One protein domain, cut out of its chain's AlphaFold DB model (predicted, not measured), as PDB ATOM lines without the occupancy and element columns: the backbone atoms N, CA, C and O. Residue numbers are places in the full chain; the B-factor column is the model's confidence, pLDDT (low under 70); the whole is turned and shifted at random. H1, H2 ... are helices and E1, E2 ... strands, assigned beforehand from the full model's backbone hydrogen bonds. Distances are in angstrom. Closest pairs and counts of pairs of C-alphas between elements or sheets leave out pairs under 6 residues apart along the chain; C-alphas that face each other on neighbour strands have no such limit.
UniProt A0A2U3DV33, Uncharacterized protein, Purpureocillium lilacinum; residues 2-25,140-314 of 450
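AT A GLANCE: This is residues 2 to 25 and 140 to 314 of the 450 residues of an uncharacterized protein of Purpureocillium lilacinum (UniProt A0A2U3DV33). Four small twisted sheets stand like propeller blades round one middle, with E1, E3, E7 and E13 as their inmost strands; the opening is widest between the blades E3 E4 E5 E6 and E13 E14 E15 E16. A short helix, H1, packs on E4 on the side of that opening. The printed part has 199 residues with one named helix, H1, between E2 and E3, and sixteen named strands. The four sheets, in the orders E1 E2 E11 E12, E3 E4 E5 E6, E7 E8 E9 E10 and E13 E14 E15 E16, are antiparallel, and the class is mostly strand. The whole is compact, with a radius of gyration of the C-alphas of 16.5 A, and spans 52 by 39 by 34 A.

HOW THE PARTS SIT: E13, residues 269 to 273, E14, 281 to 287, E15, 293 to 301, and E16, 304 to 313, form a meander, each strand the antiparallel neighbour of the one before. In the hairpin E15 and E16, N 297 and O 308 are within hydrogen-bond range, 2.8 A; E16 bends by 64 degrees at residue 310. Face to face with this sheet, 10.1 A centre to centre between the facing parts, is that of E1, residues 6 to 9, E2, 16 to 23, E11, 245 to 250, and E12, 257 to 262. The closest C-alphas of E12 and E16 are those of Asp 259 and Cys 304, 5.8 A. E2 pairs with E1 over residues 16 to 19, N 17 and O 8 at 2.8 A, and with E11 over 20 to 23, N 20 and O 248 at 2.9 A. Next in this stack of sheets, face to face in turn, is the meander E7, residues 198 to 202, E8, 205 to 210, E9, 213 to 217, and E10, 223 to 228; the closest C-alphas of E1 and E7, Ala 7 and Ala 202, are 5.9 A apart. Last is the meander E3, residues 150 to 153, E4, 156 to 163, E5, 166 to 171, and E6, 186 to 189, its strands at 64 degrees to those of E7 E8 E9 E10. The closest C-alphas of E3 and E13, Phe 152 and Asp 273, are 5.6 A apart. H1, residues 140 to 144, is on this sheet over E4, at a height of 7.1 A; its O i to N i+4 pair is within hydrogen-bond range.

IN THESE COORDINATES: E1 begins at C-alpha 6 (331.473, 319.618, 292.129). E16, 25.9 A long from first to last C-alpha, ends at C-alpha 313 (324.321, 337.386, 305.775); E15 measures 25.1 A.

THE WHOLE: Residues 26 to 139 are not printed; C-alphas 25 and 140 are 35.5 A apart. The links E5 to E6 and E10 to E11 are long. Mean pLDDT of the printed part is 80.8; residues 2 to 25, 194 to 196, 233 to 240 and 274 to 280 are under 70.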
ATOM      1  N   THR A   2     331.196 320.947 306.914       42.09
ATOM      2  CA  THR A   2     330.508 319.933 306.124       42.09
ATOM      3  C   THR A   2     330.717 320.192 304.643       42.09
ATOM      4  O   THR A   2     330.029 320.960 303.977       42.09
ATOM      5  N   GLN A   3     331.751 319.531 304.153       51.50
ATOM      6  CA  GLN A   3     332.339 319.748 302.845       51.50
ATOM      7  C   GLN A   3     331.457 319.267 301.695       51.50
ATOM      8  O   GLN A   3     330.567 318.448 301.898       51.50
ATOM      9  N   ARG A   4     331.737 319.764 300.482       50.66
ATOM     10  CA  ARG A   4     331.165 319.288 299.217       50.66
ATOM     11  C   ARG A   4     332.115 319.584 298.023       50.66
ATOM     12  O   ARG A   4     332.932 320.491 298.139       50.66
ATOM     13  N   THR A   5     332.008 318.887 296.872       44.34
ATOM     14  CA  THR A   5     333.013 318.998 295.770       44.34
ATOM     15  C   THR A   5     332.498 318.685 294.334       44.34
ATOM     16  O   THR A   5     332.443 317.510 294.027       44.34
ATOM     17  N   VAL A   6     332.218 319.662 293.434       51.09
ATOM     18  CA  VAL A   6     331.473 319.618 292.129       51.09
ATOM     19  C   VAL A   6     332.296 319.502 290.866       51.09
ATOM     20  O   VAL A   6     332.810 320.482 290.376       51.09
ATOM     21  N   ALA A   7     332.255 318.367 290.183       46.50
ATOM     22  CA  ALA A   7     332.389 318.344 288.730       46.50
ATOM     23  C   ALA A   7     331.372 319.308 288.069       46.50
ATOM     24  O   ALA A   7     330.185 319.201 288.352       46.50
ATOM     25  N   VAL A   8     331.822 320.217 287.200       49.25
ATOM     26  CA  VAL A   8     331.062 321.141 286.321       49.25
ATOM     27  C   VAL A   8     331.167 320.637 284.870       49.25
ATOM     28  O   VAL A   8     332.173 319.993 284.561       49.25
ATOM     29  N   PRO A   9     330.208 320.885 283.957       43.00
ATOM     30  CA  PRO A   9     330.281 320.364 282.600       43.00
ATOM     31  C   PRO A   9     330.834 321.426 281.632       43.00
ATOM     32  O   PRO A   9     330.102 322.340 281.250       43.00
ATOM     33  N   ASP A  10     332.096 321.319 281.190       47.28
ATOM     34  CA  ASP A  10     332.595 322.181 280.107       47.28
ATOM     35  C   ASP A  10     332.043 321.710 278.754       47.28
ATOM     36  O   ASP A  10     332.598 320.845 278.065       47.28
ATOM     37  N   SER A  11     330.931 322.339 278.379       40.75
ATOM     38  CA  SER A  11     330.201 322.150 277.125       40.75
ATOM     39  C   SER A  11     331.025 322.398 275.856       40.75
ATOM     40  O   SER A  11     330.572 322.019 274.775       40.75
ATOM     41  N   ARG A  12     332.218 323.007 275.949       40.34
ATOM     42  CA  ARG A  12     333.112 323.257 274.806       40.34
ATOM     43  C   ARG A  12     334.240 322.238 274.670       40.34
ATOM     44  O   ARG A  12     334.604 321.923 273.539       40.34
ATOM     45  N   SER A  13     334.816 321.741 275.770       46.25
ATOM     46  CA  SER A  13     335.990 320.847 275.711       46.25
ATOM     47  C   SER A  13     335.684 319.360 275.891       46.25
ATOM     48  O   SER A  13     336.537 318.529 275.583       46.25
ATOM     49  N   GLY A  14     334.499 319.001 276.398       41.81
ATOM     50  CA  GLY A  14     334.202 317.613 276.774       41.81
ATOM     51  C   GLY A  14     334.864 317.178 278.088       41.81
ATOM     52  O   GLY A  14     334.721 316.020 278.483       41.81
ATOM     53  N   ARG A  15     335.542 318.096 278.794       45.38
ATOM     54  CA  ARG A  15     336.103 317.856 280.126       45.38
ATOM     55  C   ARG A  15     335.126 318.256 281.215       45.38
ATOM     56  O   ARG A  15     334.485 319.299 281.176       45.38
ATOM     57  N   VAL A  16     335.050 317.426 282.236       49.91
ATOM     58  CA  VAL A  16     334.340 317.759 283.462       49.91
ATOM     59  C   VAL A  16     335.320 318.501 284.397       49.91
ATOM     60  O   VAL A  16     336.535 318.323 284.289       49.91
ATOM     61  N   ALA A  17     334.837 319.372 285.288       50.09
ATOM     62  CA  ALA A  17     335.711 320.272 286.047       50.09
ATOM     63  C   ALA A  17     335.346 320.369 287.547       50.09
ATOM     64  O   ALA A  17     334.361 321.001 287.898       50.09
ATOM     65  N   VAL A  18     336.094 319.710 288.440       55.06
ATOM     66  CA  VAL A  18     335.739 319.458 289.850       55.06
ATOM     67  C   VAL A  18     336.068 320.627 290.803       55.06
ATOM     68  O   VAL A  18     337.151 320.672 291.359       55.06
ATOM     69  N   VAL A  19     335.111 321.537 291.009       56.12
ATOM     70  CA  VAL A  19     334.964 322.551 292.076       56.12
ATOM     71  C   VAL A  19     334.986 321.943 293.488       56.12
ATOM     72  O   VAL A  19     333.949 321.603 294.047       56.12
ATOM     73  N   HIS A  20     336.161 321.808 294.095       58.81
ATOM     74  CA  HIS A  20     336.317 321.476 295.522       58.81
ATOM     75  C   HIS A  20     336.268 322.738 296.414       58.81
ATOM     76  O   HIS A  20     336.365 323.847 295.894       58.81
ATOM     77  N   LEU A  21     336.102 322.582 297.737       57.34
ATOM     78  CA  LEU A  21     335.898 323.664 298.714       57.34
ATOM     79  C   LEU A  21     336.859 323.569 299.919       57.34
ATOM     80  O   LEU A  21     336.475 323.180 301.016       57.34
ATOM     81  N   GLN A  22     338.129 323.943 299.737       49.44
ATOM     82  CA  GLN A  22     339.170 323.757 300.764       49.44
ATOM     83  C   GLN A  22     339.220 324.904 301.795       49.44
ATOM     84  O   GLN A  22     339.530 326.037 301.437       49.44
ATOM     85  N   GLY A  23     339.092 324.603 303.089       48.56
ATOM     86  CA  GLY A  23     339.575 325.491 304.155       48.56
ATOM     87  C   GLY A  23     341.094 325.371 304.345       48.56
ATOM     88  O   GLY A  23     341.587 324.264 304.553       48.56
ATOM     89  N   SER A  24     341.854 326.472 304.281       39.00
ATOM     90  CA  SER A  24     343.327 326.442 304.419       39.00
ATOM     91  C   SER A  24     343.821 327.246 305.628       39.00
ATOM     92  O   SER A  24     343.832 328.477 305.574       39.00
ATOM     93  N   SER A  25     344.278 326.596 306.699       40.91
ATOM     94  CA  SER A  25     344.846 327.291 307.863       40.91
ATOM     95  C   SER A  25     346.245 327.853 307.553       40.91
ATOM     96  O   SER A  25     347.153 327.145 307.124       40.91
ATOM     97  N   ALA A 140     317.022 305.894 301.256       94.62
ATOM     98  CA  ALA A 140     316.441 307.158 300.813       94.62
ATOM     99  C   ALA A 140     316.129 308.088 301.992       94.62
ATOM    100  O   ALA A 140     316.425 309.279 301.900       94.62
ATOM    101  N   SER A 141     315.641 307.563 303.122       92.94
ATOM    102  CA  SER A 141     315.421 308.358 304.341       92.94
ATOM    103  C   SER A 141     316.721 308.998 304.839       92.94
ATOM    104  O   SER A 141     316.783 310.205 305.093       92.94
ATOM    105  N   GLY A 142     317.786 308.193 304.928       91.31
ATOM    106  CA  GLY A 142     319.110 308.631 305.374       91.31
ATOM    107  C   GLY A 142     319.822 309.551 304.379       91.31
ATOM    108  O   GLY A 142     320.624 310.385 304.794       91.31
ATOM    109  N   ALA A 143     319.520 309.431 303.086       91.19
ATOM    110  CA  ALA A 143     320.001 310.330 302.045       91.19
ATOM    111  C   ALA A 143     319.227 311.658 302.020       91.19
ATOM    112  O   ALA A 143     319.838 312.700 301.810       91.19
ATOM    113  N   TRP A 144     317.916 311.666 302.276       90.81
ATOM    114  CA  TRP A 144     317.116 312.896 302.223       90.81
ATOM    115  C   TRP A 144     317.485 313.875 303.342       90.81
ATOM    116  O   TRP A 144     317.749 315.048 303.077       90.81
ATOM    117  N   GLY A 145     317.645 313.370 304.570       86.31
ATOM    118  CA  GLY A 145     318.159 314.150 305.704       86.31
ATOM    119  C   GLY A 145     319.625 314.595 305.561       86.31
ATOM    120  O   GLY A 145     320.149 315.289 306.426       86.31
ATOM    121  N   ARG A 146     320.316 314.212 304.477       84.06
ATOM    122  CA  ARG A 146     321.674 314.667 304.167       84.06
ATOM    123  C   ARG A 146     321.640 315.600 302.970       84.06
ATOM    124  O   ARG A 146     321.254 315.219 301.868       84.06
ATOM    125  N   LEU A 147     322.179 316.798 303.170       76.44
ATOM    126  CA  LEU A 147     322.428 317.799 302.132       76.44
ATOM    127  C   LEU A 147     323.054 317.216 300.847       76.44
ATOM    128  O   LEU A 147     322.813 317.717 299.756       76.44
ATOM    129  N   GLY A 148     323.852 316.155 300.966       79.56
ATOM    130  CA  GLY A 148     324.506 315.445 299.876       79.56
ATOM    131  C   GLY A 148     323.895 314.135 299.422       79.56
ATOM    132  O   GLY A 148     324.374 313.599 298.428       79.56
ATOM    133  N   GLY A 149     322.855 313.621 300.072       87.25
ATOM    134  CA  GLY A 149     322.062 312.562 299.456       87.25
ATOM    135  C   GLY A 149     321.148 313.108 298.355       87.25
ATOM    136  O   GLY A 149     320.813 312.377 297.430       87.25
ATOM    137  N   ARG A 150     320.811 314.406 298.399       90.19
ATOM    138  CA  ARG A 150     319.973 315.109 297.412       90.19
ATOM    139  C   ARG A 150     320.794 316.067 296.561       90.19
ATOM    140  O   ARG A 150     321.639 316.801 297.072       90.19
ATOM    141  N   GLN A 151     320.603 316.006 295.246       87.44
ATOM    142  CA  GLN A 151     321.550 316.585 294.298       87.44
ATOM    143  C   GLN A 151     320.858 317.020 292.996       87.44
ATOM    144  O   GLN A 151     320.725 316.214 292.077       87.44
ATOM    145  N   PHE A 152     320.421 318.276 292.891       84.81
ATOM    146  CA  PHE A 152     319.738 318.774 291.691       84.81
ATOM    147  C   PHE A 152     320.737 319.251 290.631       84.81
ATOM    148  O   PHE A 152     321.400 320.264 290.846       84.81
ATOM    149  N   ARG A 153     320.896 318.502 289.525       75.25
ATOM    150  CA  ARG A 153     321.861 318.803 288.448       75.25
ATOM    151  C   ARG A 153     321.402 318.450 287.056       75.25
ATOM    152  O   ARG A 153     320.775 317.423 286.832       75.25
ATOM    153  N   ASP A 154     321.797 319.289 286.107       75.81
ATOM    154  CA  ASP A 154     321.472 319.147 284.687       75.81
ATOM    155  C   ASP A 154     319.936 319.097 284.493       75.81
ATOM    156  O   ASP A 154     319.399 318.218 283.822       75.81
ATOM    157  N   GLY A 155     319.222 319.988 285.202       80.00
ATOM    158  CA  GLY A 155     317.755 320.012 285.316       80.00
ATOM    159  C   GLY A 155     317.134 318.824 286.068       80.00
ATOM    160  O   GLY A 155     315.927 318.627 285.988       80.00
ATOM    161  N   THR A 156     317.938 317.997 286.746       88.06
ATOM    162  CA  THR A 156     317.541 316.637 287.131       88.06
ATOM    163  C   THR A 156     317.946 316.306 288.573       88.06
ATOM    164  O   THR A 156     319.119 316.372 288.941       88.06
ATOM    165  N   LEU A 157     316.996 315.887 289.416       92.25
ATOM    166  CA  LEU A 157     317.306 315.432 290.775       92.25
ATOM    167  C   LEU A 157     318.014 314.069 290.748       92.25
ATOM    168  O   LEU A 157     317.509 313.101 290.182       92.25
ATOM    169  N   ARG A 158     319.167 313.967 291.409       93.44
ATOM    170  CA  ARG A 158     319.852 312.705 291.707       93.44
ATOM    171  C   ARG A 158     319.758 312.421 293.204       93.44
ATOM    172  O   ARG A 158     320.012 313.300 294.028       93.44
ATOM    173  N   LEU A 159     319.402 311.185 293.537       94.94
ATOM    174  CA  LEU A 159     319.434 310.637 294.887       94.94
ATOM    175  C   LEU A 159     320.688 309.766 295.016       94.94
ATOM    176  O   LEU A 159     320.918 308.885 294.184       94.94
ATOM    177  N   VAL A 160     321.502 310.015 296.039       94.12
ATOM    178  CA  VAL A 160     322.715 309.245 296.333       94.12
ATOM    179  C   VAL A 160     322.587 308.619 297.712       94.12
ATOM    180  O   VAL A 160     322.682 309.305 298.729       94.12
ATOM    181  N   THR A 161     322.373 307.306 297.738       93.75
ATOM    182  CA  THR A 161     322.395 306.511 298.968       93.75
ATOM    183  C   THR A 161     323.764 305.847 299.117       93.75
ATOM    184  O   THR A 161     324.465 305.590 298.134       93.75
ATOM    185  N   VAL A 162     324.196 305.629 300.359       89.31
ATOM    186  CA  VAL A 162     325.508 305.048 300.673       89.31
ATOM    187  C   VAL A 162     325.314 303.989 301.751       89.31
ATOM    188  O   VAL A 162     324.898 304.308 302.864       89.31
ATOM    189  N   SER A 163     325.609 302.738 301.406       85.94
ATOM    190  CA  SER A 163     325.676 301.600 302.324       85.94
ATOM    191  C   SER A 163     327.136 301.150 302.497       85.94
ATOM    192  O   SER A 163     328.046 301.757 301.936       85.94
ATOM    193  N   ALA A 164     327.383 300.142 303.340       81.81
ATOM    194  CA  ALA A 164     328.676 299.901 304.003       81.81
ATOM    195  C   ALA A 164     329.939 299.890 303.108       81.81
ATOM    196  O   ALA A 164     331.007 300.288 303.574       81.81
ATOM    197  N   ASP A 165     329.839 299.439 301.857       88.00
ATOM    198  CA  ASP A 165     330.927 299.427 300.870       88.00
ATOM    199  C   ASP A 165     330.493 299.891 299.462       88.00
ATOM    200  O   ASP A 165     331.266 299.775 298.507       88.00
ATOM    201  N   ILE A 166     329.277 300.435 299.305       91.31
ATOM    202  CA  ILE A 166     328.694 300.814 298.006       91.31
ATOM    203  C   ILE A 166     327.990 302.173 298.097       91.31
ATOM    204  O   ILE A 166     327.118 302.387 298.936       91.31
ATOM    205  N   ALA A 167     328.296 303.062 297.152       93.00
ATOM    206  CA  ALA A 167     327.441 304.205 296.844       93.00
ATOM    207  C   ALA A 167     326.528 303.879 295.657       93.00
ATOM    208  O   ALA A 167     326.992 303.341 294.647       93.00
ATOM    209  N   VAL A 168     325.245 304.227 295.759       94.69
ATOM    210  CA  VAL A 168     324.243 304.051 294.701       94.69
ATOM    211  C   VAL A 168     323.679 305.409 294.313       94.69
ATOM    212  O   VAL A 168     323.055 306.097 295.116       94.69
ATOM    213  N   VAL A 169     323.871 305.775 293.050       95.12
ATOM    214  CA  VAL A 169     323.282 306.969 292.440       95.12
ATOM    215  C   VAL A 169     322.070 306.563 291.609       95.12
ATOM    216  O   VAL A 169     322.157 305.677 290.750       95.12
ATOM    217  N   MET A 170     320.955 307.255 291.827       95.88
ATOM    218  CA  MET A 170     319.710 307.105 291.078       95.88
ATOM    219  C   MET A 170     319.253 308.471 290.555       95.88
ATOM    220  O   MET A 170     319.059 309.409 291.325       95.88
ATOM    221  N   THR A 171     319.086 308.584 289.241       95.31
ATOM    222  CA  THR A 171     318.577 309.789 288.569       95.31
ATOM    223  C   THR A 171     317.051 309.758 288.553       95.31
ATOM    224  O   THR A 171     316.482 308.790 288.048       95.31
ATOM    225  N   VAL A 172     316.373 310.778 289.081       94.38
ATOM    226  CA  VAL A 172     314.924 310.959 288.892       94.38
ATOM    227  C   VAL A 172     314.680 311.317 287.430       94.38
ATOM    228  O   VAL A 172     315.334 312.205 286.892       94.38
ATOM    229  N   ARG A 173     313.757 310.630 286.759       94.19
ATOM    230  CA  ARG A 173     313.451 310.897 285.348       94.19
ATOM    231  C   ARG A 173     312.682 312.209 285.214       94.19
ATOM    232  O   ARG A 173     311.735 312.433 285.956       94.19
ATOM    233  N   SER A 174     312.994 313.015 284.200       89.62
ATOM    234  CA  SER A 174     312.146 314.154 283.802       89.62
ATOM    235  C   SER A 174     310.731 313.692 283.424       89.62
ATOM    236  O   SER A 174     309.741 314.263 283.870       89.62
ATOM    237  N   SER A 175     310.624 312.566 282.708       90.44
ATOM    238  CA  SER A 175     309.365 311.848 282.444       90.44
ATOM    239  C   SER A 175     308.514 311.662 283.704       90.44
ATOM    240  O   SER A 175     308.909 310.936 284.613       90.44
ATOM    241  N   THR A 176     307.300 312.213 283.694       89.81
ATOM    242  CA  THR A 176     306.285 312.016 284.741       89.81
ATOM    243  C   THR A 176     305.747 310.583 284.802       89.81
ATOM    244  O   THR A 176     305.306 310.141 285.856       89.81
ATOM    245  N   GLN A 177     305.810 309.831 283.697       91.38
ATOM    246  CA  GLN A 177     305.396 308.424 283.644       91.38
ATOM    247  C   GLN A 177     306.374 307.515 284.417       91.38
ATOM    248  O   GLN A 177     307.577 307.637 284.161       91.38
ATOM    249  N   PRO A 178     305.899 306.566 285.256       90.81
ATOM    250  CA  PRO A 178     306.733 305.594 285.984       90.81
ATOM    251  C   PRO A 178     307.691 304.761 285.101       90.81
ATOM    252  O   PRO A 178     307.486 304.679 283.884       90.81
ATOM    253  N   PRO A 179     308.737 304.113 285.665       94.19
ATOM    254  CA  PRO A 179     309.243 304.240 287.043       94.19
ATOM    255  C   PRO A 179     309.750 305.655 287.359       94.19
ATOM    256  O   PRO A 179     309.961 306.452 286.442       94.19
ATOM    257  N   LEU A 180     309.963 305.971 288.638       94.81
ATOM    258  CA  LEU A 180     310.434 307.295 289.057       94.81
ATOM    259  C   LEU A 180     311.900 307.504 288.667       94.81
ATOM    260  O   LEU A 180     312.274 308.572 288.174       94.81
ATOM    261  N   PHE A 181     312.723 306.479 288.874       96.12
ATOM    262  CA  PHE A 181     314.157 306.538 288.614       96.12
ATOM    263  C   PHE A 181     314.545 305.963 287.247       96.12
ATOM    264  O   PHE A 181     313.870 305.109 286.666       96.12
ATOM    265  N   GLU A 182     315.676 306.426 286.717       94.62
ATOM    266  CA  GLU A 182     316.316 305.829 285.549       94.62
ATOM    267  C   GLU A 182     316.779 304.396 285.834       94.62
ATOM    268  O   GLU A 182     317.314 304.077 286.897       94.62
ATOM    269  N   THR A 183     316.650 303.526 284.830       92.88
ATOM    270  CA  THR A 183     317.137 302.140 284.900       92.88
ATOM    271  C   THR A 183     318.666 302.049 284.920       92.88
ATOM    272  O   THR A 183     319.216 301.086 285.453       92.88
ATOM    273  N   ASN A 184     319.376 303.057 284.398       90.69
ATOM    274  CA  ASN A 184     320.840 303.150 284.419       90.69
ATOM    275  C   ASN A 184     321.366 303.651 285.780       90.69
ATOM    276  O   ASN A 184     322.120 304.620 285.854       90.69
ATOM    277  N   ARG A 185     320.987 302.969 286.866       93.38
ATOM    278  CA  ARG A 185     321.528 303.235 288.206       93.38
ATOM    279  C   ARG A 185     323.051 303.032 288.216       93.38
ATOM    280  O   ARG A 185     323.589 302.134 287.550       93.38
ATOM    281  N   LEU A 186     323.756 303.867 288.970       92.81
ATOM    282  CA  LEU A 186     325.214 303.837 289.084       92.81
ATOM    283  C   LEU A 186     325.603 303.407 290.501       92.81
ATOM    284  O   LEU A 186     325.680 304.223 291.413       92.81
ATOM    285  N   SER A 187     325.831 302.103 290.664       94.19
ATOM    286  CA  SER A 187     326.358 301.501 291.892       94.19
ATOM    287  C   SER A 187     327.875 301.369 291.787       94.19
ATOM    288  O   SER A 187     328.364 300.723 290.859       94.19
ATOM    289  N   ILE A 188     328.616 301.970 292.718       92.81
ATOM    290  CA  ILE A 188     330.083 301.973 292.726       92.81
ATOM    291  C   ILE A 188     330.583 301.419 294.066       92.81
ATOM    292  O   ILE A 188     330.237 301.981 295.109       92.81
ATOM    293  N   PRO A 189     331.409 300.353 294.064       92.31
ATOM    294  CA  PRO A 189     332.024 299.846 295.281       92.31
ATOM    295  C   PRO A 189     333.128 300.807 295.734       92.31
ATOM    296  O   PRO A 189     334.118 301.019 295.025       92.31
ATOM    297  N   LEU A 190     332.966 301.385 296.919       88.94
ATOM    298  CA  LEU A 190     333.903 302.330 297.513       88.94
ATOM    299  C   LEU A 190     334.582 301.688 298.719       88.94
ATOM    300  O   LEU A 190     333.956 301.305 299.704       88.94
ATOM    301  N   LYS A 191     335.908 301.573 298.633       85.38
ATOM    302  CA  LYS A 191     336.718 301.038 299.726       85.38
ATOM    303  C   LYS A 191     336.862 302.080 300.826       85.38
ATOM    304  O   LYS A 191     337.185 303.238 300.554       85.38
ATOM    305  N   ASP A 192     336.736 301.600 302.057       76.62
ATOM    306  CA  ASP A 192     336.963 302.371 303.278       76.62
ATOM    307  C   ASP A 192     335.960 303.525 303.470       76.62
ATOM    308  O   ASP A 192     336.334 304.676 303.693       76.62
ATOM    309  N   LEU A 193     334.662 303.202 303.376       70.88
ATOM    310  CA  LEU A 193     333.549 304.120 303.658       70.88
ATOM    311  C   LEU A 193     333.350 304.433 305.162       70.88
ATOM    312  O   LEU A 193     332.330 304.997 305.544       70.88
ATOM    313  N   ALA A 194     334.303 304.065 306.023       69.19
ATOM    314  CA  ALA A 194     334.234 304.303 307.467       69.19
ATOM    315  C   ALA A 194     334.542 305.760 307.868       69.19
ATOM    316  O   ALA A 194     334.219 306.171 308.980       69.19
ATOM    317  N   GLU A 195     335.162 306.539 306.978       68.69
ATOM    318  CA  GLU A 195     335.320 307.990 307.127       68.69
ATOM    319  C   GLU A 195     334.073 308.714 306.570       68.69
ATOM    320  O   GLU A 195     333.346 308.167 305.740       68.69
ATOM    321  N   HIS A 196     333.803 309.952 307.001       63.84
ATOM    322  CA  HIS A 196     332.639 310.719 306.530       63.84
ATOM    323  C   HIS A 196     332.844 311.237 305.096       63.84
ATOM    324  O   HIS A 196     333.286 312.367 304.884       63.84
ATOM    325  N   HIS A 197     332.530 310.391 304.114       74.31
ATOM    326  CA  HIS A 197     332.701 310.689 302.691       74.31
ATOM    327  C   HIS A 197     331.504 311.386 302.064       74.31
ATOM    328  O   HIS A 197     330.355 310.982 302.257       74.31
ATOM    329  N   TYR A 198     331.796 312.321 301.164       84.94
ATOM    330  CA  TYR A 198     330.794 312.899 300.273       84.94
ATOM    331  C   TYR A 198     330.942 312.365 298.859       84.94
ATOM    332  O   TYR A 198     331.923 312.666 298.180       84.94
ATOM    333  N   VAL A 199     329.967 311.556 298.442       89.31
ATOM    334  CA  VAL A 199     329.969 310.833 297.166       89.31
ATOM    335  C   VAL A 199     329.023 311.488 296.168       89.31
ATOM    336  O   VAL A 199     327.879 311.811 296.496       89.31
ATOM    337  N   THR A 200     329.484 311.652 294.930       87.94
ATOM    338  CA  THR A 200     328.790 312.501 293.952       87.94
ATOM    339  C   THR A 200     329.078 312.093 292.497       87.94
ATOM    340  O   THR A 200     330.236 311.822 292.204       87.94
ATOM    341  N   PRO A 201     328.099 312.059 291.562       88.62
ATOM    342  CA  PRO A 201     328.192 311.345 290.273       88.62
ATOM    343  C   PRO A 201     328.843 312.163 289.139       88.62
ATOM    344  O   PRO A 201     328.189 312.996 288.508       88.62
ATOM    345  N   ALA A 202     330.139 311.949 288.893       86.81
ATOM    346  CA  ALA A 202     330.948 312.717 287.944       86.81
ATOM    347  C   ALA A 202     331.101 311.957 286.625       86.81
ATOM    348  O   ALA A 202     331.734 310.903 286.590       86.81
ATOM    349  N   GLY A 203     330.534 312.484 285.537       86.00
ATOM    350  CA  GLY A 203     330.520 311.806 284.236       86.00
ATOM    351  C   GLY A 203     329.952 310.381 284.331       86.00
ATOM    352  O   GLY A 203     328.754 310.196 284.522       86.00
ATOM    353  N   ALA A 204     330.822 309.371 284.212       89.81
ATOM    354  CA  ALA A 204     330.471 307.947 284.311       89.81
ATOM    355  C   ALA A 204     330.875 307.280 285.648       89.81
ATOM    356  O   ALA A 204     330.787 306.057 285.771       89.81
ATOM    357  N   GLY A 205     331.356 308.047 286.625       92.44
ATOM    358  CA  GLY A 205     331.845 307.575 287.921       92.44
ATOM    359  C   GLY A 205     331.331 308.428 289.083       92.44
ATOM    360  O   GLY A 205     330.299 309.088 288.969       92.44
ATOM    361  N   VAL A 206     332.058 308.449 290.200       92.25
ATOM    362  CA  VAL A 206     331.818 309.372 291.321       92.25
ATOM    363  C   VAL A 206     333.101 310.064 291.766       92.25
ATOM    364  O   VAL A 206     334.152 309.433 291.856       92.25
ATOM    365  N   ALA A 207     333.011 311.351 292.097       91.75
ATOM    366  CA  ALA A 207     333.985 311.973 292.982       91.75
ATOM    367  C   ALA A 207     333.623 311.657 294.441       91.75
ATOM    368  O   ALA A 207     332.440 311.566 294.789       91.75
ATOM    369  N   VAL A 208     334.645 311.505 295.279       91.06
ATOM    370  CA  VAL A 208     334.546 311.220 296.711       91.06
ATOM    371  C   VAL A 208     335.394 312.249 297.454       91.06
ATOM    372  O   VAL A 208     336.602 312.330 297.237       91.06
ATOM    373  N   SER A 209     334.760 313.044 298.315       88.44
ATOM    374  CA  SER A 209     335.452 314.013 299.175       88.44
ATOM    375  C   SER A 209     335.804 313.353 300.505       88.44
ATOM    376  O   SER A 209     334.904 312.858 301.186       88.44
ATOM    377  N   ARG A 210     337.087 313.383 300.866       88.38
ATOM    378  CA  ARG A 210     337.677 312.941 302.135       88.38
ATOM    379  C   ARG A 210     338.300 314.130 302.862       88.38
ATOM    380  O   ARG A 210     338.578 315.156 302.253       88.38
ATOM    381  N   ARG A 211     338.628 313.939 304.141       84.75
ATOM    382  CA  ARG A 211     339.241 314.950 305.020       84.75
ATOM    383  C   ARG A 211     340.485 315.658 304.464       84.75
ATOM    384  O   ARG A 211     340.717 316.814 304.805       84.75
ATOM    385  N   ASP A 212     341.298 314.966 303.669       87.81
ATOM    386  CA  ASP A 212     342.583 315.437 303.128       87.81
ATOM    387  C   ASP A 212     342.653 315.402 301.589       87.81
ATOM    388  O   ASP A 212     343.697 315.688 300.991       87.81
ATOM    389  N   SER A 213     341.578 314.964 300.927       90.75
ATOM    390  CA  SER A 213     341.635 314.621 299.513       90.75
ATOM    391  C   SER A 213     340.285 314.553 298.811       90.75
ATOM    392  O   SER A 213     339.243 314.263 299.389       90.75
ATOM    393  N   VAL A 214     340.334 314.737 297.494       91.50
ATOM    394  CA  VAL A 214     339.237 314.464 296.567       91.50
ATOM    395  C   VAL A 214     339.715 313.378 295.619       91.50
ATOM    396  O   VAL A 214     340.684 313.585 294.889       91.50
ATOM    397  N   SER A 215     339.050 312.229 295.600       92.88
ATOM    398  CA  SER A 215     339.322 311.168 294.630       92.88
ATOM    399  C   SER A 215     338.220 311.050 293.587       92.88
ATOM    400  O   SER A 215     337.056 311.315 293.874       92.88
ATOM    401  N   TYR A 216     338.567 310.599 292.381       93.81
ATOM    402  CA  TYR A 216     337.594 310.171 291.377       93.81
ATOM    403  C   TYR A 216     337.675 308.660 291.162       93.81
ATOM    404  O   TYR A 216     338.756 308.097 290.967       93.81
ATOM    405  N   HIS A 217     336.511 308.017 291.202       93.38
ATOM    406  CA  HIS A 217     336.329 306.586 291.028       93.38
ATOM    407  C   HIS A 217     335.444 306.324 289.808       93.38
ATOM    408  O   HIS A 217     334.320 306.822 289.746       93.38
ATOM    409  N   SER A 218     335.904 305.520 288.848       94.31
ATOM    410  CA  SER A 218     335.074 305.133 287.697       94.31
ATOM    411  C   SER A 218     333.930 304.191 288.102       94.31
ATOM    412  O   SER A 218     333.884 303.695 289.229       94.31
ATOM    413  N   ARG A 219     333.024 303.860 287.163       94.00
ATOM    414  CA  ARG A 219     331.920 302.885 287.353       94.00
ATOM    415  C   ARG A 219     332.352 301.537 287.958       94.00
ATOM    416  O   ARG A 219     331.520 300.809 288.484       94.00
ATOM    417  N   SER A 220     333.636 301.194 287.872       94.44
ATOM    418  CA  SER A 220     334.223 299.970 288.429       94.44
ATOM    419  C   SER A 220     334.636 300.062 289.911       94.44
ATOM    420  O   SER A 220     335.030 299.052 290.493       94.44
ATOM    421  N   GLY A 221     334.613 301.258 290.511       92.94
ATOM    422  CA  GLY A 221     335.232 301.557 291.810       92.94
ATOM    423  C   GLY A 221     336.745 301.803 291.750       92.94
ATOM    424  O   GLY A 221     337.338 302.199 292.760       92.94
ATOM    425  N   ALA A 222     337.386 301.602 290.591       94.62
ATOM    426  CA  ALA A 222     338.799 301.917 290.397       94.62
ATOM    427  C   ALA A 222     339.064 303.413 290.613       94.62
ATOM    428  O   ALA A 222     338.346 304.261 290.091       94.62
ATOM    429  N   LEU A 223     340.095 303.705 291.408       94.44
ATOM    430  CA  LEU A 223     340.608 305.046 291.659       94.44
ATOM    431  C   LEU A 223     341.398 305.512 290.431       94.44
ATOM    432  O   LEU A 223     342.452 304.943 290.148       94.44
ATOM    433  N   GLU A 224     340.909 306.538 289.741       95.38
ATOM    434  CA  GLU A 224     341.553 307.075 288.534       95.38
ATOM    435  C   GLU A 224     342.547 308.197 288.888       95.38
ATOM    436  O   GLU A 224     343.677 308.214 288.403       95.38
ATOM    437  N   TRP A 225     342.160 309.110 289.789       95.12
ATOM    438  CA  TRP A 225     343.033 310.160 290.327       95.12
ATOM    439  C   TRP A 225     342.650 310.570 291.753       95.12
ATOM    440  O   TRP A 225     341.544 310.307 292.228       95.12
ATOM    441  N   ILE A 226     343.587 311.241 292.429       94.75
ATOM    442  CA  ILE A 226     343.404 311.844 293.752       94.75
ATOM    443  C   ILE A 226     344.069 313.226 293.797       94.75
ATOM    444  O   ILE A 226     345.285 313.352 293.653       94.75
ATOM    445  N   PHE A 227     343.264 314.261 294.008       92.81
ATOM    446  CA  PHE A 227     343.725 315.577 294.435       92.81
ATOM    447  C   PHE A 227     343.894 315.553 295.959       92.81
ATOM    448  O   PHE A 227     343.056 314.989 296.662       92.81
ATOM    449  N   ARG A 228     344.970 316.145 296.481       93.00
ATOM    450  CA  ARG A 228     345.208 316.275 297.925       93.00
ATOM    451  C   ARG A 228     345.252 317.737 298.319       93.00
ATOM    452  O   ARG A 228     345.853 318.544 297.614       93.00
ATOM    453  N   HIS A 229     344.675 318.030 299.471       86.69
ATOM    454  CA  HIS A 229     344.714 319.328 300.124       86.69
ATOM    455  C   HIS A 229     345.190 319.164 301.570       86.69
ATOM    456  O   HIS A 229     345.412 318.051 302.047       86.69
ATOM    457  N   ASP A 230     345.359 320.277 302.280       84.12
ATOM    458  CA  ASP A 230     345.614 320.223 303.717       84.12
ATOM    459  C   ASP A 230     344.422 319.538 304.420       84.12
ATOM    460  O   ASP A 230     343.269 319.809 304.054       84.12
ATOM    461  N   PRO A 231     344.662 318.632 305.386       81.19
ATOM    462  CA  PRO A 231     343.587 317.983 306.120       81.19
ATOM    463  C   PRO A 231     342.832 319.022 306.945       81.19
ATOM    464  O   PRO A 231     343.449 319.856 307.608       81.19
ATOM    465  N   TRP A 232     341.503 318.960 306.949       70.19
ATOM    466  CA  TRP A 232     340.721 319.873 307.782       70.19
ATOM    467  C   TRP A 232     340.972 319.570 309.265       70.19
ATOM    468  O   TRP A 232     340.958 318.408 309.687       70.19
ATOM    469  N   ASP A 233     341.208 320.604 310.067       67.94
ATOM    470  CA  ASP A 233     341.238 320.491 311.522       67.94
ATOM    471  C   ASP A 233     339.795 320.332 312.031       67.94
ATOM    472  O   ASP A 233     339.016 321.278 311.956       67.94
ATOM    473  N   ASP A 234     339.433 319.179 312.618       63.53
ATOM    474  CA  ASP A 234     338.104 318.983 313.254       63.53
ATOM    475  C   ASP A 234     337.890 319.916 314.466       63.53
ATOM    476  O   ASP A 234     336.833 319.937 315.096       63.53
ATOM    477  N   ILE A 235     338.947 320.625 314.861       54.72
ATOM    478  CA  ILE A 235     339.056 321.369 316.101       54.72
ATOM    479  C   ILE A 235     338.824 322.844 315.786       54.72
ATOM    480  O   ILE A 235     339.731 323.527 315.303       54.72
ATOM    481  N   GLY A 236     337.647 323.354 316.162       54.09
ATOM    482  CA  GLY A 236     337.303 324.784 316.203       54.09
ATOM    483  C   GLY A 236     338.129 325.577 317.226       54.09
ATOM    484  O   GLY A 236     337.597 326.224 318.124       54.09
ATOM    485  N   SER A 237     339.455 325.493 317.131       51.53
ATOM    486  CA  SER A 237     340.419 326.166 317.994       51.53
ATOM    487  C   SER A 237     340.527 327.637 317.584       51.53
ATOM    488  O   SER A 237     341.375 328.020 316.777       51.53
ATOM    489  N   GLY A 238     339.621 328.454 318.133       50.38
ATOM    490  CA  GLY A 238     339.401 329.874 317.817       50.38
ATOM    491  C   GLY A 238     340.561 330.821 318.156       50.38
ATOM    492  O   GLY A 238     340.418 331.724 318.974       50.38
ATOM    493  N   ALA A 239     341.718 330.605 317.532       54.72
ATOM    494  CA  ALA A 239     342.918 331.436 317.620       54.72
ATOM    495  C   ALA A 239     343.694 331.528 316.287       54.72
ATOM    496  O   ALA A 239     344.622 332.330 316.175       54.72
ATOM    497  N   TRP A 240     343.340 330.724 315.278       61.12
ATOM    498  CA  TRP A 240     343.985 330.739 313.964       61.12
ATOM    499  C   TRP A 240     343.244 331.644 312.982       61.12
ATOM    500  O   TRP A 240     342.016 331.656 312.932       61.12
ATOM    501  N   LYS A 241     343.997 332.383 312.158       72.06
ATOM    502  CA  LYS A 241     343.424 333.203 311.087       72.06
ATOM    503  C   LYS A 241     342.981 332.306 309.930       72.06
ATOM    504  O   LYS A 241     343.759 332.042 309.012       72.06
ATOM    505  N   TYR A 242     341.735 331.853 309.991       76.00
ATOM    506  CA  TYR A 242     341.049 331.255 308.852       76.00
ATOM    507  C   TYR A 242     340.931 332.314 307.738       76.00
ATOM    508  O   TYR A 242     340.479 333.424 308.022       76.00
ATOM    509  N   PRO A 243     341.396 332.051 306.504       76.56
ATOM    510  CA  PRO A 243     341.328 333.025 305.416       76.56
ATOM    511  C   PRO A 243     339.999 332.977 304.650       76.56
ATOM    512  O   PRO A 243     339.765 333.870 303.846       76.56
ATOM    513  N   GLY A 244     339.189 331.938 304.871       81.75
ATOM    514  CA  GLY A 244     338.007 331.594 304.085       81.75
ATOM    515  C   GLY A 244     338.138 330.220 303.418       81.75
ATOM    516  O   GLY A 244     339.236 329.653 303.323       81.75
ATOM    517  N   ASP A 245     337.006 329.690 302.972       85.94
ATOM    518  CA  ASP A 245     336.888 328.469 302.174       85.94
ATOM    519  C   ASP A 245     337.331 328.737 300.716       85.94
ATOM    520  O   ASP A 245     337.286 329.869 300.235       85.94
ATOM    521  N   ARG A 246     337.776 327.719 299.967       88.25
ATOM    522  CA  ARG A 246     338.320 327.888 298.601       88.25
ATOM    523  C   ARG A 246     337.583 327.063 297.555       88.25
ATOM    524  O   ARG A 246     337.831 325.866 297.449       88.25
ATOM    525  N   CYS A 247     336.791 327.719 296.715       90.12
ATOM    526  CA  CYS A 247     336.208 327.155 295.498       90.12
ATOM    527  C   CYS A 247     337.319 326.916 294.452       90.12
ATOM    528  O   CYS A 247     337.851 327.885 293.912       90.12
ATOM    529  N   ILE A 248     337.722 325.666 294.184       90.25
ATOM    530  CA  ILE A 248     338.833 325.323 293.264       90.25
ATOM    531  C   ILE A 248     338.400 324.384 292.138       90.25
ATOM    532  O   ILE A 248     337.934 323.284 292.394       90.25
ATOM    533  N   LEU A 249     338.588 324.787 290.884       89.31
ATOM    534  CA  LEU A 249     338.203 324.038 289.685       89.31
ATOM    535  C   LEU A 249     339.296 323.014 289.323       89.31
ATOM    536  O   LEU A 249     340.417 323.425 289.037       89.31
ATOM    537  N   LEU A 250     339.009 321.704 289.307       87.88
ATOM    538  CA  LEU A 250     339.979 320.639 288.966       87.88
ATOM    539  C   LEU A 250     339.672 319.947 287.614       87.88
ATOM    540  O   LEU A 250     338.525 319.661 287.322       87.88
ATOM    541  N   GLU A 251     340.657 319.556 286.809       88.44
ATOM    542  CA  GLU A 251     340.468 318.799 285.553       88.44
ATOM    543  C   GLU A 251     340.001 317.343 285.800       88.44
ATOM    544  O   GLU A 251     340.713 316.569 286.441       88.44
ATOM    545  N   SER A 252     338.852 316.909 285.255       83.81
ATOM    546  CA  SER A 252     338.272 315.573 285.533       83.81
ATOM    547  C   SER A 252     339.081 314.372 285.057       83.81
ATOM    548  O   SER A 252     338.795 313.253 285.472       83.81
ATOM    549  N   GLU A 253     340.030 314.563 284.145       87.88
ATOM    550  CA  GLU A 253     340.908 313.488 283.671       87.88
ATOM    551  C   GLU A 253     342.081 313.243 284.636       87.88
ATOM    552  O   GLU A 253     342.650 312.155 284.637       87.88
ATOM    553  N   THR A 254     342.464 314.240 285.448       92.56
ATOM    554  CA  THR A 254     343.766 314.245 286.145       92.56
ATOM    555  C   THR A 254     343.742 314.723 287.599       92.56
ATOM    556  O   THR A 254     344.731 314.525 288.306       92.56
ATOM    557  N   GLY A 255     342.674 315.384 288.052       90.19
ATOM    558  CA  GLY A 255     342.598 316.021 289.370       90.19
ATOM    559  C   GLY A 255     343.466 317.279 289.526       90.19
ATOM    560  O   GLY A 255     343.726 317.697 290.651       90.19
ATOM    561  N   LYS A 256     343.961 317.884 288.436       92.62
ATOM    562  CA  LYS A 256     344.787 319.109 288.489       92.62
ATOM    563  C   LYS A 256     343.943 320.367 288.653       92.62
ATOM    564  O   LYS A 256     342.991 320.544 287.909       92.62
ATOM    565  N   VAL A 257     344.359 321.290 289.521       91.19
ATOM    566  CA  VAL A 257     343.759 322.634 289.617       91.19
ATOM    567  C   VAL A 257     343.931 323.403 288.300       91.19
ATOM    568  O   VAL A 257     345.036 323.481 287.764       91.19
ATOM    569  N   ILE A 258     342.828 323.973 287.818       90.81
ATOM    570  CA  ILE A 258     342.720 324.885 286.675       90.81
ATOM    571  C   ILE A 258     342.678 326.335 287.189       90.81
ATOM    572  O   ILE A 258     343.467 327.166 286.751       90.81
ATOM    573  N   ASP A 259     341.803 326.619 288.159       92.38
ATOM    574  CA  ASP A 259     341.630 327.933 288.795       92.38
ATOM    575  C   ASP A 259     341.113 327.769 290.238       92.38
ATOM    576  O   ASP A 259     340.653 326.693 290.628       92.38
ATOM    577  N   GLY A 260     341.167 328.829 291.043       90.19
ATOM    578  CA  GLY A 260     340.590 328.858 292.382       90.19
ATOM    579  C   GLY A 260     340.207 330.257 292.854       90.19
ATOM    580  O   GLY A 260     340.840 331.254 292.502       90.19
ATOM    581  N   LYS A 261     339.164 330.328 293.681       92.31
ATOM    582  CA  LYS A 261     338.650 331.544 294.317       92.31
ATOM    583  C   LYS A 261     338.494 331.318 295.817       92.31
ATOM    584  O   LYS A 261     337.963 330.300 296.251       92.31
ATOM    585  N   LEU A 262     338.981 332.277 296.599       90.56
ATOM    586  CA  LEU A 262     338.737 332.351 298.034       90.56
ATOM    587  C   LEU A 262     337.338 332.940 298.247       90.56
ATOM    588  O   LEU A 262     337.012 333.964 297.644       90.56
ATOM    589  N   LEU A 263     336.532 332.281 299.065       88.75
ATOM    590  CA  LEU A 263     335.205 332.718 299.475       88.75
ATOM    591  C   LEU A 263     335.315 333.484 300.808       88.75
ATOM    592  O   LEU A 263     336.222 333.195 301.591       88.75
ATOM    593  N   PRO A 264     334.409 334.433 301.106       87.38
ATOM    594  CA  PRO A 264     334.305 335.025 302.442       87.38
ATOM    595  C   PRO A 264     333.818 334.008 303.490       87.38
ATOM    596  O   PRO A 264     334.037 334.206 304.685       87.38
ATOM    597  N   SER A 265     333.180 332.920 303.048       80.38
ATOM    598  CA  SER A 265     332.603 331.911 303.922       80.38
ATOM    599  C   SER A 265     333.648 331.122 304.700       80.38
ATOM    600  O   SER A 265     334.746 330.851 304.212       80.38
ATOM    601  N   CYS A 266     333.302 330.751 305.933       80.44
ATOM    602  CA  CYS A 266     334.194 330.042 306.843       80.44
ATOM    603  C   CYS A 266     333.571 328.733 307.342       80.44
ATOM    604  O   CYS A 266     332.639 328.755 308.143       80.44
ATOM    605  N   SER A 267     334.148 327.594 306.945       73.62
ATOM    606  CA  SER A 267     333.767 326.245 307.403       73.62
ATOM    607  C   SER A 267     332.319 325.834 307.092       73.62
ATOM    608  O   SER A 267     331.729 325.042 307.840       73.62
ATOM    609  N   ALA A 268     331.762 326.358 305.998       75.25
ATOM    610  CA  ALA A 268     330.340 326.272 305.684       75.25
ATOM    611  C   ALA A 268     329.862 324.872 305.243       75.25
ATOM    612  O   ALA A 268     330.615 324.046 304.722       75.25
ATOM    613  N   ASP A 269     328.564 324.651 305.423       81.50
ATOM    614  CA  ASP A 269     327.755 323.556 304.909       81.50
ATOM    615  C   ASP A 269     327.132 324.004 303.574       81.50
ATOM    616  O   ASP A 269     326.214 324.823 303.535       81.50
ATOM    617  N   TYR A 270     327.647 323.514 302.445       84.62
ATOM    618  CA  TYR A 270     327.248 324.045 301.132       84.62
ATOM    619  C   TYR A 270     325.924 323.455 300.599       84.62
ATOM    620  O   TYR A 270     325.499 322.376 301.021       84.62
ATOM    621  N   THR A 271     325.308 324.104 299.603       82.81
ATOM    622  CA  THR A 271     324.359 323.521 298.626       82.81
ATOM    623  C   THR A 271     324.745 323.903 297.196       82.81
ATOM    624  O   THR A 271     325.716 324.639 296.994       82.81
ATOM    625  N   LEU A 272     324.117 323.271 296.198       80.88
ATOM    626  CA  LEU A 272     324.533 323.419 294.804       80.88
ATOM    627  C   LEU A 272     323.431 323.043 293.833       80.88
ATOM    628  O   LEU A 272     323.155 321.858 293.616       80.88
ATOM    629  N   ASP A 273     322.863 324.076 293.234       78.69
ATOM    630  CA  ASP A 273     321.523 324.026 292.684       78.69
ATOM    631  C   ASP A 273     321.522 324.694 291.297       78.69
ATOM    632  O   ASP A 273     321.954 325.837 291.117       78.69
ATOM    633  N   GLY A 274     321.129 323.934 290.271       66.69
ATOM    634  CA  GLY A 274     321.191 324.344 288.863       66.69
ATOM    635  C   GLY A 274     321.622 323.197 287.937       66.69
ATOM    636  O   GLY A 274     321.724 322.063 288.385       66.69
ATOM    637  N   PRO A 275     321.897 323.438 286.646       57.34
ATOM    638  CA  PRO A 275     321.908 324.724 285.975       57.34
ATOM    639  C   PRO A 275     320.535 325.081 285.398       57.34
ATOM    640  O   PRO A 275     319.647 324.242 285.253       57.34
ATOM    641  N   LEU A 276     320.418 326.327 284.950       49.75
ATOM    642  CA  LEU A 276     319.490 326.670 283.876       49.75
ATOM    643  C   LEU A 276     319.957 325.932 282.600       49.75
ATOM    644  O   LEU A 276     321.124 326.107 282.246       49.75
ATOM    645  N   PRO A 277     319.113 325.174 281.864       49.84
ATOM    646  CA  PRO A 277     319.539 324.300 280.749       49.84
ATOM    647  C   PRO A 277     320.257 324.956 279.550       49.84
ATOM    648  O   PRO A 277     320.537 324.288 278.559       49.84
ATOM    649  N   GLN A 278     320.512 326.262 279.607       45.78
ATOM    650  CA  GLN A 278     321.076 327.086 278.537       45.78
ATOM    651  C   GLN A 278     322.483 327.619 278.874       45.78
ATOM    652  O   GLN A 278     323.110 328.246 278.021       45.78
ATOM    653  N   PHE A 279     322.993 327.385 280.092       48.84
ATOM    654  CA  PHE A 279     324.259 327.959 280.563       48.84
ATOM    655  C   PHE A 279     325.101 326.984 281.397       48.84
ATOM    656  O   PHE A 279     324.579 326.129 282.106       48.84
ATOM    657  N   SER A 280     326.417 327.194 281.395       60.84
ATOM    658  CA  SER A 280     327.420 326.546 282.258       60.84
ATOM    659  C   SER A 280     327.394 327.050 283.714       60.84
ATOM    660  O   SER A 280     328.434 327.113 284.368       60.84
ATOM    661  N   ASN A 281     326.221 327.470 284.197       75.69
ATOM    662  CA  ASN A 281     326.074 328.326 285.371       75.69
ATOM    663  C   ASN A 281     325.202 327.638 286.426       75.69
ATOM    664  O   ASN A 281     324.113 327.151 286.112       75.69
ATOM    665  N   PHE A 282     325.647 327.643 287.678       83.88
ATOM    666  CA  PHE A 282     324.963 327.016 288.814       83.88
ATOM    667  C   PHE A 282     325.032 327.922 290.047       83.88
ATOM    668  O   PHE A 282     325.894 328.798 290.115       83.88
ATOM    669  N   VAL A 283     324.139 327.733 291.021       88.44
ATOM    670  CA  VAL A 283     324.185 328.480 292.285       88.44
ATOM    671  C   VAL A 283     324.868 327.649 293.359       88.44
ATOM    672  O   VAL A 283     324.437 326.537 293.648       88.44
ATOM    673  N   LEU A 284     325.935 328.202 293.933       91.06
ATOM    674  CA  LEU A 284     326.665 327.691 295.088       91.06
ATOM    675  C   LEU A 284     326.204 328.447 296.332       91.06
ATOM    676  O   LEU A 284     326.538 329.620 296.478       91.06
ATOM    677  N   THR A 285     325.489 327.771 297.224       91.31
ATOM    678  CA  THR A 285     325.102 328.303 298.542       91.31
ATOM    679  C   THR A 285     326.029 327.729 299.614       91.31
ATOM    680  O   THR A 285     326.530 326.615 299.468       91.31
ATOM    681  N   ALA A 286     326.276 328.474 300.687       91.12
ATOM    682  CA  ALA A 286     327.207 328.160 301.766       91.12
ATOM    683  C   ALA A 286     326.605 328.595 303.109       91.12
ATOM    684  O   ALA A 286     326.629 329.782 303.410       91.12
ATOM    685  N   ALA A 287     326.059 327.671 303.906       87.50
ATOM    686  CA  ALA A 287     325.459 327.970 305.211       87.50
ATOM    687  C   ALA A 287     326.474 327.764 306.350       87.50
ATOM    688  O   ALA A 287     327.042 326.686 306.503       87.50
ATOM    689  N   GLN A 288     326.722 328.779 307.169       86.62
ATOM    690  CA  GLN A 288     327.740 328.785 308.228       86.62
ATOM    691  C   GLN A 288     327.126 328.534 309.608       86.62
ATOM    692  O   GLN A 288     327.293 329.313 310.543       86.62
ATOM    693  N   GLY A 289     326.418 327.415 309.744       82.94
ATOM    694  CA  GLY A 289     325.640 327.129 310.946       82.94
ATOM    695  C   GLY A 289     324.314 327.885 310.923       82.94
ATOM    696  O   GLY A 289     323.533 327.683 309.998       82.94
ATOM    697  N   GLN A 290     324.057 328.698 311.950       79.94
ATOM    698  CA  GLN A 290     322.768 329.371 312.173       79.94
ATOM    699  C   GLN A 290     322.778 330.863 311.784       79.94
ATOM    700  O   GLN A 290     321.726 331.401 311.456       79.94
ATOM    701  N   ASP A 291     323.949 331.514 311.794       83.25
ATOM    702  CA  ASP A 291     324.060 332.985 311.841       83.25
ATOM    703  C   ASP A 291     324.480 333.659 310.516       83.25
ATOM    704  O   ASP A 291     324.505 334.884 310.427       83.25
ATOM    705  N   ASP A 292     324.882 332.881 309.507       90.50
ATOM    706  CA  ASP A 292     325.437 333.389 308.245       90.50
ATOM    707  C   ASP A 292     325.203 332.385 307.108       90.50
ATOM    708  O   ASP A 292     325.354 331.171 307.276       90.50
ATOM    709  N   ALA A 293     324.926 332.890 305.915       92.44
ATOM    710  CA  ALA A 293     324.973 332.170 304.659       92.44
ATOM    711  C   ALA A 293     325.433 333.097 303.532       92.44
ATOM    712  O   ALA A 293     325.333 334.319 303.601       92.44
ATOM    713  N   TYR A 294     325.957 332.494 302.472       93.88
ATOM    714  CA  TYR A 294     326.333 333.185 301.243       93.88
ATOM    715  C   TYR A 294     325.865 332.361 300.054       93.88
ATOM    716  O   TYR A 294     325.881 331.132 300.102       93.88
ATOM    717  N   SER A 295     325.443 333.011 298.975       93.88
ATOM    718  CA  SER A 295     325.059 332.340 297.731       93.88
ATOM    719  C   SER A 295     325.675 333.052 296.538       93.88
ATOM    720  O   SER A 295     325.552 334.269 296.421       93.88
ATOM    721  N   TRP A 296     326.281 332.307 295.616       93.19
ATOM    722  CA  TRP A 296     326.864 332.851 294.388       93.19
ATOM    723  C   TRP A 296     326.359 332.117 293.156       93.19
ATOM    724  O   TRP A 296     326.343 330.889 293.112       93.19
ATOM    725  N   LYS A 297     326.059 332.870 292.101       90.81
ATOM    726  CA  LYS A 297     326.067 332.358 290.734       90.81
ATOM    727  C   LYS A 297     327.521 332.102 290.349       90.81
ATOM    728  O   LYS A 297     328.341 333.022 290.368       90.81
ATOM    729  N   VAL A 298     327.825 330.851 290.029       88.62
ATOM    730  CA  VAL A 298     329.140 330.394 289.586       88.62
ATOM    731  C   VAL A 298     329.084 330.150 288.088       88.62
ATOM    732  O   VAL A 298     328.325 329.294 287.628       88.62
ATOM    733  N   ASP A 299     329.916 330.872 287.347       86.94
ATOM    734  CA  ASP A 299     330.121 330.664 285.916       86.94
ATOM    735  C   ASP A 299     331.550 330.150 285.690       86.94
ATOM    736  O   ASP A 299     332.496 330.619 286.330       86.94
ATOM    737  N   VAL A 300     331.728 329.224 284.745       85.94
ATOM    738  CA  VAL A 300     333.057 328.833 284.245       85.94
ATOM    739  C   VAL A 300     333.234 329.398 282.840       85.94
ATOM    740  O   VAL A 300     332.557 328.968 281.907       85.94
ATOM    741  N   VAL A 301     334.137 330.368 282.684       86.75
ATOM    742  CA  VAL A 301     334.389 331.071 281.414       86.75
ATOM    743  C   VAL A 301     335.865 330.948 281.060       86.75
ATOM    744  O   VAL A 301     336.728 331.347 281.834       86.75
ATOM    745  N   ASP A 302     336.149 330.348 279.902       88.69
ATOM    746  CA  ASP A 302     337.496 330.139 279.347       88.69
ATOM    747  C   ASP A 302     338.519 329.536 280.346       88.69
ATOM    748  O   ASP A 302     339.720 329.790 280.284       88.69
ATOM    749  N   GLY A 303     338.024 328.692 281.263       86.81
ATOM    750  CA  GLY A 303     338.797 328.010 282.312       86.81
ATOM    751  C   GLY A 303     338.829 328.724 283.669       86.81
ATOM    752  O   GLY A 303     339.274 328.128 284.648       86.81
ATOM    753  N   CYS A 304     338.331 329.957 283.765       90.44
ATOM    754  CA  CYS A 304     338.250 330.714 285.012       90.44
ATOM    755  C   CYS A 304     336.887 330.559 285.703       90.44
ATOM    756  O   CYS A 304     335.837 330.578 285.064       90.44
ATOM    757  N   LEU A 305     336.914 330.469 287.033       89.44
ATOM    758  CA  LEU A 305     335.768 330.631 287.922       89.44
ATOM    759  C   LEU A 305     335.422 332.115 288.063       89.44
ATOM    760  O   LEU A 305     336.240 332.909 288.542       89.44
ATOM    761  N   HIS A 306     334.185 332.461 287.734       90.50
ATOM    762  CA  HIS A 306     333.574 333.749 288.036       90.50
ATOM    763  C   HIS A 306     332.466 333.540 289.071       90.50
ATOM    764  O   HIS A 306     331.649 332.631 288.938       90.50
ATOM    765  N   LEU A 307     332.461 334.371 290.114       90.69
ATOM    766  CA  LEU A 307     331.487 334.333 291.202       90.69
ATOM    767  C   LEU A 307     330.749 335.669 291.243       90.69
ATOM    768  O   LEU A 307     331.388 336.720 291.320       90.69
ATOM    769  N   ILE A 308     329.420 335.626 291.192       91.56
ATOM    770  CA  ILE A 308     328.538 336.786 291.356       91.56
ATOM    771  C   ILE A 308     327.651 336.502 292.565       91.56
ATOM    772  O   ILE A 308     326.937 335.502 292.576       91.56
ATOM    773  N   GLU A 309     327.708 337.351 293.587       93.81
ATOM    774  CA  GLU A 309     326.916 337.185 294.810       93.81
ATOM    775  C   GLU A 309     325.418 337.396 294.551       93.81
ATOM    776  O   GLU A 309     325.021 338.312 293.831       93.81
ATOM    777  N   LEU A 310     324.600 336.511 295.122       93.12
ATOM    778  CA  LEU A 310     323.139 336.477 295.009       93.12
ATOM    779  C   LEU A 310     322.422 336.698 296.353       93.12
ATOM    780  O   LEU A 310     321.265 337.128 296.388       93.12
ATOM    781  N   ALA A 311     323.096 336.360 297.448       94.25
ATOM    782  CA  ALA A 311     322.612 336.463 298.818       94.25
ATOM    783  C   ALA A 311     323.816 336.410 299.775       94.25
ATOM    784  O   ALA A 311     324.798 335.720 299.473       94.25
ATOM    785  N   SER A 312     323.749 337.119 300.900       94.56
ATOM    786  CA  SER A 312     324.768 337.103 301.959       94.56
ATOM    787  C   SER A 312     324.187 337.529 303.316       94.56
ATOM    788  O   SER A 312     323.122 338.144 303.374       94.56
ATOM    789  N   GLY A 313     324.857 337.190 304.422       93.25
ATOM    790  CA  GLY A 313     324.321 337.386 305.775       93.25
ATOM    791  C   GLY A 313     323.263 336.330 306.100       93.25
ATOM    792  O   GLY A 313     323.447 335.163 305.783       93.25
ATOM    793  N   MET A 314     322.110 336.704 306.658       93.38
ATOM    794  CA  MET A 314     321.018 335.748 306.944       93.38
ATOM    795  C   MET A 314     320.291 335.215 305.689       93.38
ATOM    796  O   MET A 314     319.240 334.594 305.801       93.38
TER     797      MET A 314